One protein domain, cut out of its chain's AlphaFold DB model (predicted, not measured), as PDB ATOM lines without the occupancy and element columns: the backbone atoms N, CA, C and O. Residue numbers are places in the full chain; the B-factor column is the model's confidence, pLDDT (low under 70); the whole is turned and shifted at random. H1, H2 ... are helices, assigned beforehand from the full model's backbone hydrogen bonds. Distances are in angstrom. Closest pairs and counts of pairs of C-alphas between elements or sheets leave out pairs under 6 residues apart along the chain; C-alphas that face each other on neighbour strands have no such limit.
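What this domain is: This is residues 246 to 357 of the 557 residues of an uncharacterized protein of Cyphellophora europaea CBS 101466 (UniProt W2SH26). One long helix, H2, makes the longest axis, with H3 and H4 forming a small corner beside its first half and H1 set off beyond its first end. A long unnamed stretch leads back from the far end of H2 to H3, which crosses H2, and after H4 a loose tail follows, from which residues 341 to 347 stick out. The printed part has 112 residues, with four named helices in the order H1, H2, H3, H4 and no named strand; its class is all helix. It is loose, with a radius of gyration of the C-alphas of 18.3 A, and elongated, spanning 59 by 36 by 24 A.

Where its parts are: Start at Ala 246 and go on to C-alpha 250 at (-6.790, -22.605, 8.425), where H1 begins; it holds residues 250 to 258 and is 12.4 A long. Next find C-alpha 262 at (-24.695, -33.177, 15.315); from there H2, residues 262 to 293, runs 46.8 A to C-alpha 293 at (-6.744, -74.099, 29.126). H3 holds residues 308 to 320 and measures 19.1 A. H4, residues 322 to 332, measures 15.2 A and ends at C-alpha 332, at (-13.881, -42.874, 12.729).

How they stand to each other: Look first at H1, which is apart from H2, H3 and H4. H2 and H3 only just touch, with 3 pairs of C-alphas within 8 A; H2 does so with residues 269 to 273 alone and H3 with residue 311 alone. Their closest C-alphas are those of Lys 273 and Val 311, 6.7 A apart, and their lines are about perpendicular at 88 degrees. H3 and H4 touch only at the corner by their link, and only just, with 3 pairs within 8 A; the closest C-alphas, those of Leu 318 and Phe 325, are 5.1 A apart. These two run opposite ways at a steep tilt of 55 degrees. H4 and H2 are close but not clearly touching: their closest C-alphas, those of Phe 268 and Phe 332, are 6.9 A apart, and their lines are only just about perpendicular, at 73 degrees. In H1, H2, H3 and H4 every O i to N i+4 pair is within hydrogen-bond range.

The domain as a whole: The two C-alphas farthest apart are those of Gly 251 and Ala 295, at 61.1 A. The printed part has no cut. The links H1 to H2 and H3 to H4 are tight, while H2 to H3 is a long link of 14 residues, 294 to 307. Residues 249 to 255, of which 250 to 255 belong to H1, stand free, as do residues 257 to 263 and 341 to 347. Read the B-factor column to find a mean pLDDT of the printed part of 81.3, with residues 340 to 357 under 70.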
ATOM      1  N   ALA A 246      -2.639 -31.697   8.319       85.38
ATOM      2  CA  ALA A 246      -1.413 -30.895   8.376       85.38
ATOM      3  C   ALA A 246      -1.078 -30.136   7.074       85.38
ATOM      4  O   ALA A 246      -0.168 -29.314   7.083       85.38
ATOM      5  N   ALA A 247      -1.780 -30.393   5.963       82.88
ATOM      6  CA  ALA A 247      -1.618 -29.638   4.710       82.88
ATOM      7  C   ALA A 247      -2.819 -28.740   4.390       82.88
ATOM      8  O   ALA A 247      -2.798 -28.058   3.365       82.88
ATOM      9  N   MET A 248      -3.865 -28.752   5.220       86.56
ATOM     10  CA  MET A 248      -4.988 -27.837   5.053       86.56
ATOM     11  C   MET A 248      -4.599 -26.414   5.433       86.56
ATOM     12  O   MET A 248      -3.789 -26.196   6.334       86.56
ATOM     13  N   THR A 249      -5.222 -25.442   4.773       89.31
ATOM     14  CA  THR A 249      -5.198 -24.062   5.253       89.31
ATOM     15  C   THR A 249      -6.125 -23.912   6.463       89.31
ATOM     16  O   THR A 249      -7.036 -24.718   6.662       89.31
ATOM     17  N   ASN A 250      -5.929 -22.863   7.264       90.31
ATOM     18  CA  ASN A 250      -6.790 -22.605   8.425       90.31
ATOM     19  C   ASN A 250      -8.270 -22.456   8.022       90.31
ATOM     20  O   ASN A 250      -9.140 -22.987   8.703       90.31
ATOM     21  N   GLY A 251      -8.550 -21.804   6.887       91.06
ATOM     22  CA  GLY A 251      -9.918 -21.647   6.383       91.06
ATOM     23  C   GLY A 251     -10.550 -22.974   5.958       91.06
ATOM     24  O   GLY A 251     -11.684 -23.264   6.333       91.06
ATOM     25  N   ASP A 252      -9.804 -23.825   5.246       90.31
ATOM     26  CA  ASP A 252     -10.290 -25.160   4.867       90.31
ATOM     27  C   ASP A 252     -10.563 -26.031   6.099       90.31
ATOM     28  O   ASP A 252     -11.525 -26.802   6.126       90.31
ATOM     29  N   PHE A 253      -9.737 -25.890   7.137       93.00
ATOM     30  CA  PHE A 253      -9.912 -26.597   8.398       93.00
ATOM     31  C   PHE A 253     -11.177 -26.147   9.144       93.00
ATOM     32  O   PHE A 253     -11.931 -26.993   9.620       93.00
ATOM     33  N   GLU A 254     -11.466 -24.847   9.196       93.19
ATOM     34  CA  GLU A 254     -12.717 -24.336   9.774       93.19
ATOM     35  C   GLU A 254     -13.946 -24.832   9.003       93.19
ATOM     36  O   GLU A 254     -14.923 -25.277   9.607       93.19
ATOM     37  N   ILE A 255     -13.882 -24.840   7.666       93.31
ATOM     38  CA  ILE A 255     -14.939 -25.413   6.822       93.31
ATOM     39  C   ILE A 255     -15.133 -26.898   7.151       93.31
ATOM     40  O   ILE A 255     -16.269 -27.353   7.284       93.31
ATOM     41  N   PHE A 256     -14.046 -27.652   7.318       91.38
ATOM     42  CA  PHE A 256     -14.110 -29.061   7.697       91.38
ATOM     43  C   PHE A 256     -14.735 -29.269   9.083       91.38
ATOM     44  O   PHE A 256     -15.580 -30.151   9.242       91.38
ATOM     45  N   LEU A 257     -14.380 -28.446  10.075       91.12
ATOM     46  CA  LEU A 257     -14.986 -28.501  11.407       91.12
ATOM     47  C   LEU A 257     -16.480 -28.167  11.373       91.12
ATOM     48  O   LEU A 257     -17.264 -28.842  12.034       91.12
ATOM     49  N   ASN A 258     -16.892 -27.200  10.555       90.81
ATOM     50  CA  ASN A 258     -18.304 -26.861  10.377       90.81
ATOM     51  C   ASN A 258     -19.105 -27.993   9.716       90.81
ATOM     52  O   ASN A 258     -20.307 -28.082   9.919       90.81
ATOM     53  N   GLN A 259     -18.459 -28.891   8.966       88.25
ATOM     54  CA  GLN A 259     -19.104 -30.101   8.442       88.25
ATOM     55  C   GLN A 259     -19.260 -31.211   9.498       88.25
ATOM     56  O   GLN A 259     -19.818 -32.271   9.188       88.25
ATOM     57  N   LEU A 260     -18.714 -31.054  10.710       88.38
ATOM     58  CA  LEU A 260     -18.870 -31.995  11.823       88.38
ATOM     59  C   LEU A 260     -20.157 -31.704  12.605       88.38
ATOM     60  O   LEU A 260     -20.133 -31.392  13.793       88.38
ATOM     61  N   ASP A 261     -21.293 -31.841  11.921       88.25
ATOM     62  CA  ASP A 261     -22.622 -31.609  12.491       88.25
ATOM     63  C   ASP A 261     -22.987 -32.601  13.606       88.25
ATOM     64  O   ASP A 261     -22.396 -33.679  13.759       88.25
ATOM     65  N   ALA A 262     -24.079 -32.297  14.319       85.19
ATOM     66  CA  ALA A 262     -24.695 -33.177  15.315       85.19
ATOM     67  C   ALA A 262     -24.982 -34.604  14.789       85.19
ATOM     68  O   ALA A 262     -24.975 -35.571  15.550       85.19
ATOM     69  N   GLY A 263     -25.186 -34.767  13.477       91.31
ATOM     70  CA  GLY A 263     -25.335 -36.085  12.854       91.31
ATOM     71  C   GLY A 263     -24.056 -36.929  12.907       91.31
ATOM     72  O   GLY A 263     -24.112 -38.121  13.212       91.31
ATOM     73  N   LYS A 264     -22.883 -36.325  12.671       89.31
ATOM     74  CA  LYS A 264     -21.596 -37.035  12.757       89.31
ATOM     75  C   LYS A 264     -21.214 -37.331  14.205       89.31
ATOM     76  O   LYS A 264     -20.644 -38.386  14.464       89.31
ATOM     77  N   THR A 265     -21.576 -36.467  15.153       89.62
ATOM     78  CA  THR A 265     -21.354 -36.749  16.581       89.62
ATOM     79  C   THR A 265     -22.246 -37.887  17.086       89.62
ATOM     80  O   THR A 265     -21.773 -38.731  17.848       89.62
ATOM     81  N   ALA A 266     -23.492 -37.990  16.610       92.62
ATOM     82  CA  ALA A 266     -24.346 -39.151  16.869       92.62
ATOM     83  C   ALA A 266     -23.756 -40.438  16.263       92.62
ATOM     84  O   ALA A 266     -23.647 -41.454  16.948       92.62
ATOM     85  N   ALA A 267     -23.282 -40.385  15.014       92.56
ATOM     86  CA  ALA A 267     -22.610 -41.517  14.372       92.56
ATOM     87  C   ALA A 267     -21.317 -41.939  15.099       92.56
ATOM     88  O   ALA A 267     -21.000 -43.128  15.153       92.56
ATOM     89  N   PHE A 268     -20.591 -40.990  15.694       93.12
ATOM     90  CA  PHE A 268     -19.416 -41.283  16.511       93.12
ATOM     91  C   PHE A 268     -19.784 -42.020  17.803       93.12
ATOM     92  O   PHE A 268     -19.119 -42.984  18.171       93.12
ATOM     93  N   ARG A 269     -20.883 -41.647  18.468       92.50
ATOM     94  CA  ARG A 269     -21.375 -42.400  19.636       92.50
ATOM     95  C   ARG A 269     -21.725 -43.842  19.273       92.50
ATOM     96  O   ARG A 269     -21.343 -44.753  19.999       92.50
ATOM     97  N   GLU A 270     -22.353 -44.062  18.118       92.56
ATOM     98  CA  GLU A 270     -22.603 -45.412  17.595       92.56
ATOM     99  C   GLU A 270     -21.303 -46.179  17.296       92.56
ATOM    100  O   GLU A 270     -21.218 -47.383  17.542       92.56
ATOM    101  N   HIS A 271     -20.262 -45.497  16.812       91.50
ATOM    102  CA  HIS A 271     -18.935 -46.096  16.651       91.50
ATOM    103  C   HIS A 271     -18.350 -46.550  17.997       91.50
ATOM    104  O   HIS A 271     -17.908 -47.693  18.108       91.50
ATOM    105  N   LEU A 272     -18.434 -45.716  19.038       92.06
ATOM    106  CA  LEU A 272     -17.976 -46.070  20.384       92.06
ATOM    107  C   LEU A 272     -18.766 -47.242  20.981       92.06
ATOM    108  O   LEU A 272     -18.161 -48.138  21.568       92.06
ATOM    109  N   LYS A 273     -20.090 -47.298  20.779       92.69
ATOM    110  CA  LYS A 273     -20.909 -48.458  21.183       92.69
ATOM    111  C   LYS A 273     -20.399 -49.746  20.537       92.69
ATOM    112  O   LYS A 273     -20.193 -50.741  21.228       92.69
ATOM    113  N   ARG A 274     -20.114 -49.723  19.228       90.25
ATOM    114  CA  ARG A 274     -19.513 -50.876  18.528       90.25
ATOM    115  C   ARG A 274     -18.135 -51.230  19.086       90.25
ATOM    116  O   ARG A 274     -17.846 -52.414  19.237       90.25
ATOM    117  N   GLY A 275     -17.313 -50.234  19.420       89.00
ATOM    118  CA  GLY A 275     -16.013 -50.429  20.067       89.00
ATOM    119  C   GLY A 275     -16.126 -51.134  21.424       89.00
ATOM    120  O   GLY A 275     -15.391 -52.086  21.688       89.00
ATOM    121  N   ILE A 276     -17.104 -50.748  22.250       89.62
ATOM    122  CA  ILE A 276     -17.396 -51.393  23.542       89.62
ATOM    123  C   ILE A 276     -17.808 -52.855  23.336       89.62
ATOM    124  O   ILE A 276     -17.242 -53.745  23.974       89.62
ATOM    125  N   VAL A 277     -18.738 -53.125  22.413       90.56
ATOM    126  CA  VAL A 277     -19.167 -54.499  22.091       90.56
ATOM    127  C   VAL A 277     -17.990 -55.336  21.587       90.56
ATOM    128  O   VAL A 277     -17.820 -56.479  22.012       90.56
ATOM    129  N   ALA A 278     -17.136 -54.779  20.724       88.31
ATOM    130  CA  ALA A 278     -15.949 -55.466  20.222       88.31
ATOM    131  C   ALA A 278     -14.952 -55.793  21.347       88.31
ATOM    132  O   ALA A 278     -14.437 -56.910  21.405       88.31
ATOM    133  N   ARG A 279     -14.728 -54.859  22.283       88.00
ATOM    134  CA  ARG A 279     -13.869 -55.078  23.456       88.00
ATOM    135  C   ARG A 279     -14.423 -56.174  24.367       88.00
ATOM    136  O   ARG A 279     -13.658 -57.047  24.769       88.00
ATOM    137  N   ARG A 280     -15.736 -56.182  24.628       89.31
ATOM    138  CA  ARG A 280     -16.414 -57.245  25.393       89.31
ATOM    139  C   ARG A 280     -16.263 -58.609  24.718       89.31
ATOM    140  O   ARG A 280     -15.909 -59.575  25.382       89.31
ATOM    141  N   LYS A 281     -16.476 -58.688  23.398       88.31
ATOM    142  CA  LYS A 281     -16.304 -59.930  22.619       88.31
ATOM    143  C   LYS A 281     -14.861 -60.440  22.665       88.31
ATOM    144  O   LYS A 281     -14.658 -61.638  22.821       88.31
ATOM    145  N   LYS A 282     -13.871 -59.544  22.593       87.69
ATOM    146  CA  LYS A 282     -12.450 -59.905  22.713       87.69
ATOM    147  C   LYS A 282     -12.107 -60.449  24.107       87.69
ATOM    148  O   LYS A 282     -11.526 -61.524  24.207       87.69
ATOM    149  N   GLN A 283     -12.525 -59.756  25.166       86.56
ATOM    150  CA  GLN A 283     -12.329 -60.218  26.548       86.56
ATOM    151  C   GLN A 283     -13.016 -61.561  26.803       86.56
ATOM    152  O   GLN A 283     -12.465 -62.424  27.475       86.56
ATOM    153  N   HIS A 284     -14.209 -61.759  26.235       85.94
ATOM    154  CA  HIS A 284     -14.910 -63.037  26.306       85.94
ATOM    155  C   HIS A 284     -14.136 -64.147  25.592       85.94
ATOM    156  O   HIS A 284     -13.948 -65.205  26.181       85.94
ATOM    157  N   SER A 285     -13.616 -63.906  24.381       86.38
ATOM    158  CA  SER A 285     -12.798 -64.908  23.687       86.38
ATOM    159  C   SER A 285     -11.531 -65.281  24.460       86.38
ATOM    160  O   SER A 285     -11.218 -66.463  24.549       86.38
ATOM    161  N   GLU A 286     -10.855 -64.307  25.076       88.31
ATOM    162  CA  GLU A 286      -9.677 -64.546  25.924       88.31
ATOM    163  C   GLU A 286     -10.057 -65.380  27.160       88.31
ATOM    164  O   GLU A 286      -9.432 -66.401  27.436       88.31
ATOM    165  N   ALA A 287     -11.153 -65.031  27.840       85.88
ATOM    166  CA  ALA A 287     -11.651 -65.785  28.989       85.88
ATOM    167  C   ALA A 287     -12.089 -67.216  28.624       85.88
ATOM    168  O   ALA A 287     -11.922 -68.136  29.421       85.88
ATOM    169  N   VAL A 288     -12.635 -67.433  27.423       85.81
ATOM    170  CA  VAL A 288     -12.969 -68.772  26.912       85.81
ATOM    171  C   VAL A 288     -11.706 -69.585  26.624       85.81
ATOM    172  O   VAL A 288     -11.678 -70.779  26.919       85.81
ATOM    173  N   GLU A 289     -10.657 -68.972  26.070       84.94
ATOM    174  CA  GLU A 289      -9.367 -69.639  25.855       84.94
ATOM    175  C   GLU A 289      -8.697 -70.020  27.182       84.94
ATOM    176  O   GLU A 289      -8.229 -71.151  27.325       84.94
ATOM    177  N   GLU A 290      -8.728 -69.133  28.177       86.00
ATOM    178  CA  GLU A 290      -8.232 -69.406  29.531       86.00
ATOM    179  C   GLU A 290      -9.052 -70.490  30.242       86.00
ATOM    180  O   GLU A 290      -8.485 -71.404  30.844       86.00
ATOM    181  N   ALA A 291     -10.383 -70.444  30.145       80.50
ATOM    182  CA  ALA A 291     -11.261 -71.473  30.699       80.50
ATOM    183  C   ALA A 291     -11.006 -72.834  30.036       80.50
ATOM    184  O   ALA A 291     -10.905 -73.850  30.721       80.50
ATOM    185  N   ARG A 292     -10.793 -72.856  28.712       80.75
ATOM    186  CA  ARG A 292     -10.411 -74.065  27.973       80.75
ATOM    187  C   ARG A 292      -9.042 -74.593  28.401       80.75
ATOM    188  O   ARG A 292      -8.887 -75.806  28.517       80.75
ATOM    189  N   ALA A 293      -8.066 -73.716  28.635       81.81
ATOM    190  CA  ALA A 293      -6.744 -74.099  29.126       81.81
ATOM    191  C   ALA A 293      -6.800 -74.676  30.552       81.81
ATOM    192  O   ALA A 293      -6.087 -75.629  30.855       81.81
ATOM    193  N   ASN A 294      -7.692 -74.146  31.392       82.00
ATOM    194  CA  ASN A 294      -7.876 -74.566  32.782       82.00
ATOM    195  C   ASN A 294      -8.959 -75.649  32.976       82.00
ATOM    196  O   ASN A 294      -9.253 -76.005  34.115       82.00
ATOM    197  N   ALA A 295      -9.547 -76.181  31.895       75.62
ATOM    198  CA  ALA A 295     -10.652 -77.151  31.914       75.62
ATOM    199  C   ALA A 295     -11.880 -76.713  32.752       75.62
ATOM    200  O   ALA A 295     -12.566 -77.541  33.352       75.62
ATOM    201  N   VAL A 296     -12.163 -75.407  32.775       76.69
ATOM    202  CA  VAL A 296     -13.322 -74.787  33.437       76.69
ATOM    203  C   VAL A 296     -14.421 -74.507  32.401       76.69
ATOM    204  O   VAL A 296     -14.135 -74.266  31.226       76.69
ATOM    205  N   GLU A 297     -15.688 -74.561  32.818       73.62
ATOM    206  CA  GLU A 297     -16.843 -74.269  31.960       73.62
ATOM    207  C   GLU A 297     -16.780 -72.827  31.403       73.62
ATOM    208  O   GLU A 297     -16.457 -71.896  32.150       73.62
ATOM    209  N   PRO A 298     -17.038 -72.612  30.097       70.88
ATOM    210  CA  PRO A 298     -16.859 -71.305  29.477       70.88
ATOM    211  C   PRO A 298     -17.882 -70.269  29.981       70.88
ATOM    212  O   PRO A 298     -19.055 -70.598  30.174       70.88
ATOM    213  N   PRO A 299     -17.478 -68.993  30.137       74.31
ATOM    214  CA  PRO A 299     -18.380 -67.926  30.566       74.31
ATOM    215  C   PRO A 299     -19.478 -67.640  29.528       74.31
ATOM    216  O   PRO A 299     -19.269 -67.768  28.317       74.31
ATOM    217  N   ALA A 300     -20.651 -67.197  29.994       74.94
ATOM    218  CA  ALA A 300     -21.774 -66.814  29.136       74.94
ATOM    219  C   ALA A 300     -21.427 -65.634  28.203       74.94
ATOM    220  O   ALA A 300     -20.617 -64.771  28.545       74.94
ATOM    221  N   MET A 301     -22.054 -65.599  27.021       71.44
ATOM    222  CA  MET A 301     -21.843 -64.544  26.020       71.44
ATOM    223  C   MET A 301     -22.173 -63.150  26.592       71.44
ATOM    224  O   MET A 301     -23.198 -63.000  27.261       71.44
ATOM    225  N   PRO A 302     -21.353 -62.116  26.323       75.38
ATOM    226  CA  PRO A 302     -21.604 -60.770  26.827       75.38
ATOM    227  C   PRO A 302     -22.818 -60.124  26.142       75.38
ATOM    228  O   PRO A 302     -23.051 -60.339  24.952       75.38
ATOM    229  N   SER A 303     -23.550 -59.283  26.884       75.06
ATOM    230  CA  SER A 303     -24.682 -58.510  26.351       75.06
ATOM    231  C   SER A 303     -24.246 -57.564  25.223       75.06
ATOM    232  O   SER A 303     -23.243 -56.846  25.349       75.06
ATOM    233  N   GLU A 304     -25.017 -57.559  24.129       75.56
ATOM    234  CA  GLU A 304     -24.805 -56.695  22.960       75.56
ATOM    235  C   GLU A 304     -25.367 -55.278  23.154       75.56
ATOM    236  O   GLU A 304     -24.958 -54.355  22.449       75.56
ATOM    237  N   GLU A 305     -26.254 -55.083  24.131       79.00
ATOM    238  CA  GLU A 305     -26.826 -53.777  24.450       79.00
ATOM    239  C   GLU A 305     -25.832 -52.946  25.280       79.00
ATOM    240  O   GLU A 305     -25.284 -53.396  26.295       79.00
ATOM    241  N   VAL A 306     -25.566 -51.720  24.821       82.56
ATOM    242  CA  VAL A 306     -24.662 -50.758  25.469       82.56
ATOM    243  C   VAL A 306     -25.473 -49.529  25.863       82.56
ATOM    244  O   VAL A 306     -26.077 -48.885  25.002       82.56
ATOM    245  N   SER A 307     -25.476 -49.200  27.158       90.12
ATOM    246  CA  SER A 307     -26.147 -48.006  27.683       90.12
ATOM    247  C   SER A 307     -25.404 -46.723  27.288       90.12
ATOM    248  O   SER A 307     -24.175 -46.701  27.196       90.12
ATOM    249  N   GLU A 308     -26.141 -45.624  27.104       88.94
ATOM    250  CA  GLU A 308     -25.562 -44.292  26.874       88.94
ATOM    251  C   GLU A 308     -24.654 -43.851  28.033       88.94
ATOM    252  O   GLU A 308     -23.624 -43.216  27.806       88.94
ATOM    253  N   ASP A 309     -24.972 -44.246  29.268       90.62
ATOM    254  CA  ASP A 309     -24.162 -43.909  30.442       90.62
ATOM    255  C   ASP A 309     -22.752 -44.505  30.340       90.62
ATOM    256  O   ASP A 309     -21.764 -43.835  30.650       90.62
ATOM    257  N   GLU A 310     -22.633 -45.725  29.812       90.44
ATOM    258  CA  GLU A 310     -21.340 -46.373  29.581       90.44
ATOM    259  C   GLU A 310     -20.521 -45.642  28.513       90.44
ATOM    260  O   GLU A 310     -19.313 -45.460  28.672       90.44
ATOM    261  N   VAL A 311     -21.175 -45.165  27.448       91.94
ATOM    262  CA  VAL A 311     -20.522 -44.356  26.408       91.94
ATOM    263  C   VAL A 311     -19.995 -43.053  27.008       91.94
ATOM    264  O   VAL A 311     -18.864 -42.654  26.727       91.94
ATOM    265  N   THR A 312     -20.767 -42.392  27.878       92.50
ATOM    266  CA  THR A 312     -20.297 -41.169  28.547       92.50
ATOM    267  C   THR A 312     -19.143 -41.431  29.513       92.50
ATOM    268  O   THR A 312     -18.214 -40.621  29.583       92.50
ATOM    269  N   ALA A 313     -19.149 -42.564  30.222       93.06
ATOM    270  CA  ALA A 313     -18.043 -42.978  31.078       93.06
ATOM    271  C   ALA A 313     -16.770 -43.237  30.257       93.06
ATOM    272  O   ALA A 313     -15.697 -42.747  30.616       93.06
ATOM    273  N   LEU A 314     -16.898 -43.906  29.108       90.12
ATOM    274  CA  LEU A 314     -15.791 -44.131  28.182       90.12
ATOM    275  C   LEU A 314     -15.238 -42.815  27.622       90.12
ATOM    276  O   LEU A 314     -14.026 -42.638  27.569       90.12
ATOM    277  N   LEU A 315     -16.088 -41.841  27.288       91.25
ATOM    278  CA  LEU A 315     -15.627 -40.507  26.879       91.25
ATOM    279  C   LEU A 315     -14.834 -39.789  27.983       91.25
ATOM    280  O   LEU A 315     -13.864 -39.092  27.685       91.25
ATOM    281  N   ARG A 316     -15.207 -39.963  29.260       92.50
ATOM    282  CA  ARG A 316     -14.419 -39.436  30.389       92.50
ATOM    283  C   ARG A 316     -13.060 -40.127  30.489       92.50
ATOM    284  O   ARG A 316     -12.068 -39.446  30.732       92.50
ATOM    285  N   GLU A 317     -12.998 -41.438  30.255       90.56
ATOM    286  CA  GLU A 317     -11.732 -42.176  30.205       90.56
ATOM    287  C   GLU A 317     -10.856 -41.692  29.040       90.56
ATOM    288  O   GLU A 317      -9.699 -41.328  29.252       90.56
ATOM    289  N   LEU A 318     -11.413 -41.595  27.829       89.06
ATOM    290  CA  LEU A 318     -10.704 -41.120  26.638       89.06
ATOM    291  C   LEU A 318     -10.196 -39.681  26.795       89.06
ATOM    292  O   LEU A 318      -9.119 -39.352  26.306       89.06
ATOM    293  N   ARG A 319     -10.901 -38.833  27.553       86.94
ATOM    294  CA  ARG A 319     -10.426 -37.481  27.882       86.94
ATOM    295  C   ARG A 319      -9.159 -37.477  28.745       86.94
ATOM    296  O   ARG A 319      -8.402 -36.514  28.683       86.94
ATOM    297  N   THR A 320      -8.930 -38.515  29.549       89.00
ATOM    298  CA  THR A 320      -7.678 -38.655  30.317       89.00
ATOM    299  C   THR A 320      -6.569 -39.300  29.486       89.00
ATOM    300  O   THR A 320      -5.403 -38.955  29.658       89.00
ATOM    301  N   LYS A 321      -6.926 -40.197  28.557       85.88
ATOM    302  CA  LYS A 321      -6.007 -40.894  27.647       85.88
ATOM    303  C   LYS A 321      -6.118 -40.344  26.228       85.88
ATOM    304  O   LYS A 321      -6.687 -40.988  25.343       85.88
ATOM    305  N   THR A 322      -5.542 -39.169  25.997       80.38
ATOM    306  CA  THR A 322      -5.682 -38.477  24.707       80.38
ATOM    307  C   THR A 322      -5.090 -39.245  23.521       80.38
ATOM    308  O   THR A 322      -5.548 -39.072  22.391       80.38
ATOM    309  N   ASP A 323      -4.131 -40.139  23.766       76.88
ATOM    310  CA  ASP A 323      -3.533 -40.999  22.740       76.88
ATOM    311  C   ASP A 323      -4.565 -41.979  22.158       76.88
ATOM    312  O   ASP A 323      -4.734 -42.065  20.944       76.88
ATOM    313  N   LEU A 324      -5.340 -42.644  23.024       82.50
ATOM    314  CA  LEU A 324      -6.432 -43.534  22.607       82.50
ATOM    315  C   LEU A 324      -7.590 -42.750  21.991       82.50
ATOM    316  O   LEU A 324      -8.250 -43.223  21.077       82.50
ATOM    317  N   PHE A 325      -7.847 -41.534  22.471       85.75
ATOM    318  CA  PHE A 325      -8.890 -40.706  21.877       85.75
ATOM    319  C   PHE A 325      -8.551 -40.307  20.437       85.75
ATOM    320  O   PHE A 325      -9.410 -40.349  19.557       85.75
ATOM    321  N   SER A 326      -7.286 -39.960  20.192       81.94
ATOM    322  CA  SER A 326      -6.790 -39.608  18.861       81.94
ATOM    323  C   SER A 326      -6.909 -40.787  17.892       81.94
ATOM    324  O   SER A 326      -7.320 -40.593  16.747       81.94
ATOM    325  N   SER A 327      -6.626 -42.005  18.363       82.19
ATOM    326  CA  SER A 327      -6.739 -43.228  17.568       82.19
ATOM    327  C   SER A 327      -8.185 -43.505  17.143       82.19
ATOM    328  O   SER A 327      -8.448 -43.698  15.954       82.19
ATOM    329  N   GLU A 328      -9.143 -43.404  18.068       86.69
ATOM    330  CA  GLU A 328     -10.570 -43.614  17.795       86.69
ATOM    331  C   GLU A 328     -11.138 -42.550  16.845       86.69
ATOM    332  O   GLU A 328     -11.886 -42.868  15.918       86.69
ATOM    333  N   ILE A 329     -10.739 -41.281  17.007       88.19
ATOM    334  CA  ILE A 329     -11.115 -40.216  16.064       88.19
ATOM    335  C   ILE A 329     -10.528 -40.498  14.682       88.19
ATOM    336  O   ILE A 329     -11.231 -40.355  13.680       88.19
ATOM    337  N   SER A 330      -9.254 -40.894  14.611       85.50
ATOM    338  CA  SER A 330      -8.596 -41.184  13.336       85.50
ATOM    339  C   SER A 330      -9.237 -42.374  12.617       85.50
ATOM    340  O   SER A 330      -9.419 -42.322  11.405       85.50
ATOM    341  N   SER A 331      -9.661 -43.395  13.364       85.88
ATOM    342  CA  SER A 331     -10.421 -44.545  12.869       85.88
ATOM    343  C   SER A 331     -11.793 -44.122  12.338       85.88
ATOM    344  O   SER A 331     -12.162 -44.479  11.218       85.88
ATOM    345  N   PHE A 332     -12.535 -43.310  13.099       90.44
ATOM    346  CA  PHE A 332     -13.881 -42.874  12.729       90.44
ATOM    347  C   PHE A 332     -13.907 -41.926  11.523       90.44
ATOM    348  O   PHE A 332     -14.714 -42.104  10.613       90.44
ATOM    349  N   LEU A 333     -13.036 -40.915  11.519       89.81
ATOM    350  CA  LEU A 333     -12.928 -39.932  10.436       89.81
ATOM    351  C   LEU A 333     -12.062 -40.422   9.270       89.81
ATOM    352  O   LEU A 333     -11.868 -39.688   8.303       89.81
ATOM    353  N   ASP A 334     -11.541 -41.644   9.365       88.25
ATOM    354  CA  ASP A 334     -10.638 -42.252   8.397       88.25
ATOM    355  C   ASP A 334      -9.421 -41.371   8.066       88.25
ATOM    356  O   ASP A 334      -9.043 -41.193   6.906       88.25
ATOM    357  N   LEU A 335      -8.827 -40.774   9.100       87.25
ATOM    358  CA  LEU A 335      -7.724 -39.837   8.953       87.25
ATOM    359  C   LEU A 335      -6.390 -40.568   8.745       87.25
ATOM    360  O   LEU A 335      -6.156 -41.654   9.288       87.25
ATOM    361  N   PRO A 336      -5.487 -39.964   7.968       85.12
ATOM    362  CA  PRO A 336      -4.110 -40.417   7.858       85.12
ATOM    363  C   PRO A 336      -3.281 -40.083   9.102       85.12
ATOM    364  O   PRO A 336      -3.531 -39.098   9.798       85.12
ATOM    365  N   SER A 337      -2.271 -40.914   9.374       78.38
ATOM    366  CA  SER A 337      -1.415 -40.771  10.554       78.38
ATOM    367  C   SER A 337      -0.609 -39.466  10.490       78.38
ATOM    368  O   SER A 337       0.078 -39.243   9.495       78.38
ATOM    369  N   PRO A 338      -0.629 -38.612  11.528       75.38
ATOM    370  CA  PRO A 338       0.042 -37.314  11.478       75.38
ATOM    371  C   PRO A 338       1.574 -37.432  11.317       75.38
ATOM    372  O   PRO A 338       2.151 -38.480  11.622       75.38
ATOM    373  N   PRO A 339       2.292 -36.361  10.931       73.69
ATOM    374  CA  PRO A 339       3.754 -36.378  10.816       73.69
ATOM    375  C   PRO A 339       4.425 -36.655  12.162       73.69
ATOM    376  O   PRO A 339       3.988 -36.124  13.181       73.69
ATOM    377  N   ARG A 340       5.506 -37.444  12.195       68.19
ATOM    378  CA  ARG A 340       6.303 -37.642  13.419       68.19
ATOM    379  C   ARG A 340       6.992 -36.331  13.812       68.19
ATOM    380  O   ARG A 340       7.795 -35.803  13.044       68.19
ATOM    381  N   LEU A 341       6.690 -35.823  15.006       63.84
ATOM    382  CA  LEU A 341       7.390 -34.674  15.577       63.84
ATOM    383  C   LEU A 341       8.771 -35.139  16.050       63.84
ATOM    384  O   LEU A 341       8.888 -36.124  16.774       63.84
ATOM    385  N   THR A 342       9.826 -34.465  15.601       56.47
ATOM    386  CA  THR A 342      11.218 -34.810  15.935       56.47
ATOM    387  C   THR A 342      11.701 -34.178  17.243       56.47
ATOM    388  O   THR A 342      12.840 -34.408  17.639       56.47
ATOM    389  N   THR A 343      10.870 -33.367  17.897       50.22
ATOM    390  CA  THR A 343      11.257 -32.528  19.039       50.22
ATOM    391  C   THR A 343      10.820 -33.170  20.355       50.22
ATOM    392  O   THR A 343       9.718 -33.703  20.437       50.22
ATOM    393  N   GLY A 344      11.692 -33.123  21.370       50.25
ATOM    394  CA  GLY A 344      11.592 -33.794  22.676       50.25
ATOM    395  C   GLY A 344      10.441 -33.380  23.603       50.25
ATOM    396  O   GLY A 344      10.541 -33.598  24.809       50.25
ATOM    397  N   ASP A 345       9.347 -32.840  23.069       49.75
ATOM    398  CA  ASP A 345       8.114 -32.592  23.811       49.75
ATOM    399  C   ASP A 345       7.349 -33.913  23.971       49.75
ATOM    400  O   ASP A 345       6.389 -34.232  23.272       49.75
ATOM    401  N   ALA A 346       7.829 -34.723  24.913       51.09
ATOM    402  CA  ALA A 346       7.330 -36.054  25.246       51.09
ATOM    403  C   ALA A 346       5.940 -36.070  25.925       51.09
ATOM    404  O   ALA A 346       5.562 -37.092  26.501       51.09
ATOM    405  N   SER A 347       5.194 -34.960  25.897       54.38
ATOM    406  CA  SER A 347       3.868 -34.850  26.523       54.38
ATOM    407  C   SER A 347       2.764 -35.542  25.719       54.38
ATOM    408  O   SER A 347       1.744 -35.907  26.295       54.38
ATOM    409  N   TRP A 348       2.990 -35.789  24.424       53.69
ATOM    410  CA  TRP A 348       2.052 -36.461  23.522       53.69
ATOM    411  C   TRP A 348       2.694 -37.731  22.954       53.69
ATOM    412  O   TRP A 348       3.406 -37.694  21.945       53.69
ATOM    413  N   LYS A 349       2.507 -38.866  23.637       54.62
ATOM    414  CA  LYS A 349       3.112 -40.147  23.252       54.62
ATOM    415  C   LYS A 349       2.165 -40.920  22.349       54.62
ATOM    416  O   LYS A 349       1.229 -41.549  22.811       54.62
ATOM    417  N   ARG A 350       2.453 -40.963  21.052       57.47
ATOM    418  CA  ARG A 350       1.637 -41.777  20.142       57.47
ATOM    419  C   ARG A 350       1.693 -43.261  20.491       57.47
ATOM    420  O   ARG A 350       2.772 -43.753  20.844       57.47
ATOM    421  N   PRO A 351       0.592 -43.995  20.273       53.47
ATOM    422  CA  PRO A 351       0.645 -45.441  20.185       53.47
ATOM    423  C   PRO A 351       1.625 -45.840  19.075       53.47
ATOM    424  O   PRO A 351       1.572 -45.340  17.952       53.47
ATOM    425  N   VAL A 352       2.559 -46.732  19.399       47.97
ATOM    426  CA  VAL A 352       3.645 -47.166  18.500       47.97
ATOM    427  C   VAL A 352       3.099 -47.884  17.249       47.97
ATOM    428  O   VAL A 352       3.749 -47.922  16.204       47.97
ATOM    429  N   ASP A 353       1.854 -48.361  17.309       49.28
ATOM    430  CA  ASP A 353       1.217 -49.185  16.281       49.28
ATOM    431  C   ASP A 353       0.418 -48.391  15.233       49.28
ATOM    432  O   ASP A 353      -0.162 -48.972  14.319       49.28
ATOM    433  N   GLU A 354       0.454 -47.057  15.260       55.28
ATOM    434  CA  GLU A 354      -0.461 -46.205  14.480       55.28
ATOM    435  C   GLU A 354       0.026 -45.713  13.115       55.28
ATOM    436  O   GLU A 354      -0.752 -45.072  12.415       55.28
ATOM    437  N   ASP A 355       1.272 -45.961  12.693       57.78
ATOM    438  CA  ASP A 355       1.689 -45.636  11.312       57.78
ATOM    439  C   ASP A 355       0.861 -46.434  10.277       57.78
ATOM    440  O   ASP A 355       1.234 -47.530   9.872       57.78
ATOM    441  N   THR A 356      -0.286 -45.899   9.867       59.97
ATOM    442  CA  THR A 356      -1.107 -46.439   8.776       59.97
ATOM    443  C   THR A 356      -0.548 -46.031   7.419       59.97
ATOM    444  O   THR A 356      -0.821 -46.696   6.422       59.97
ATOM    445  N   SER A 357       0.222 -44.941   7.390       63.69
ATOM    446  CA  SER A 357       0.826 -44.370   6.195       63.69
ATOM    447  C   SER A 357       2.308 -44.716   6.101       63.69
ATOM    448  O   SER A 357       3.043 -44.617   7.092       63.69
TER     449      SER A 357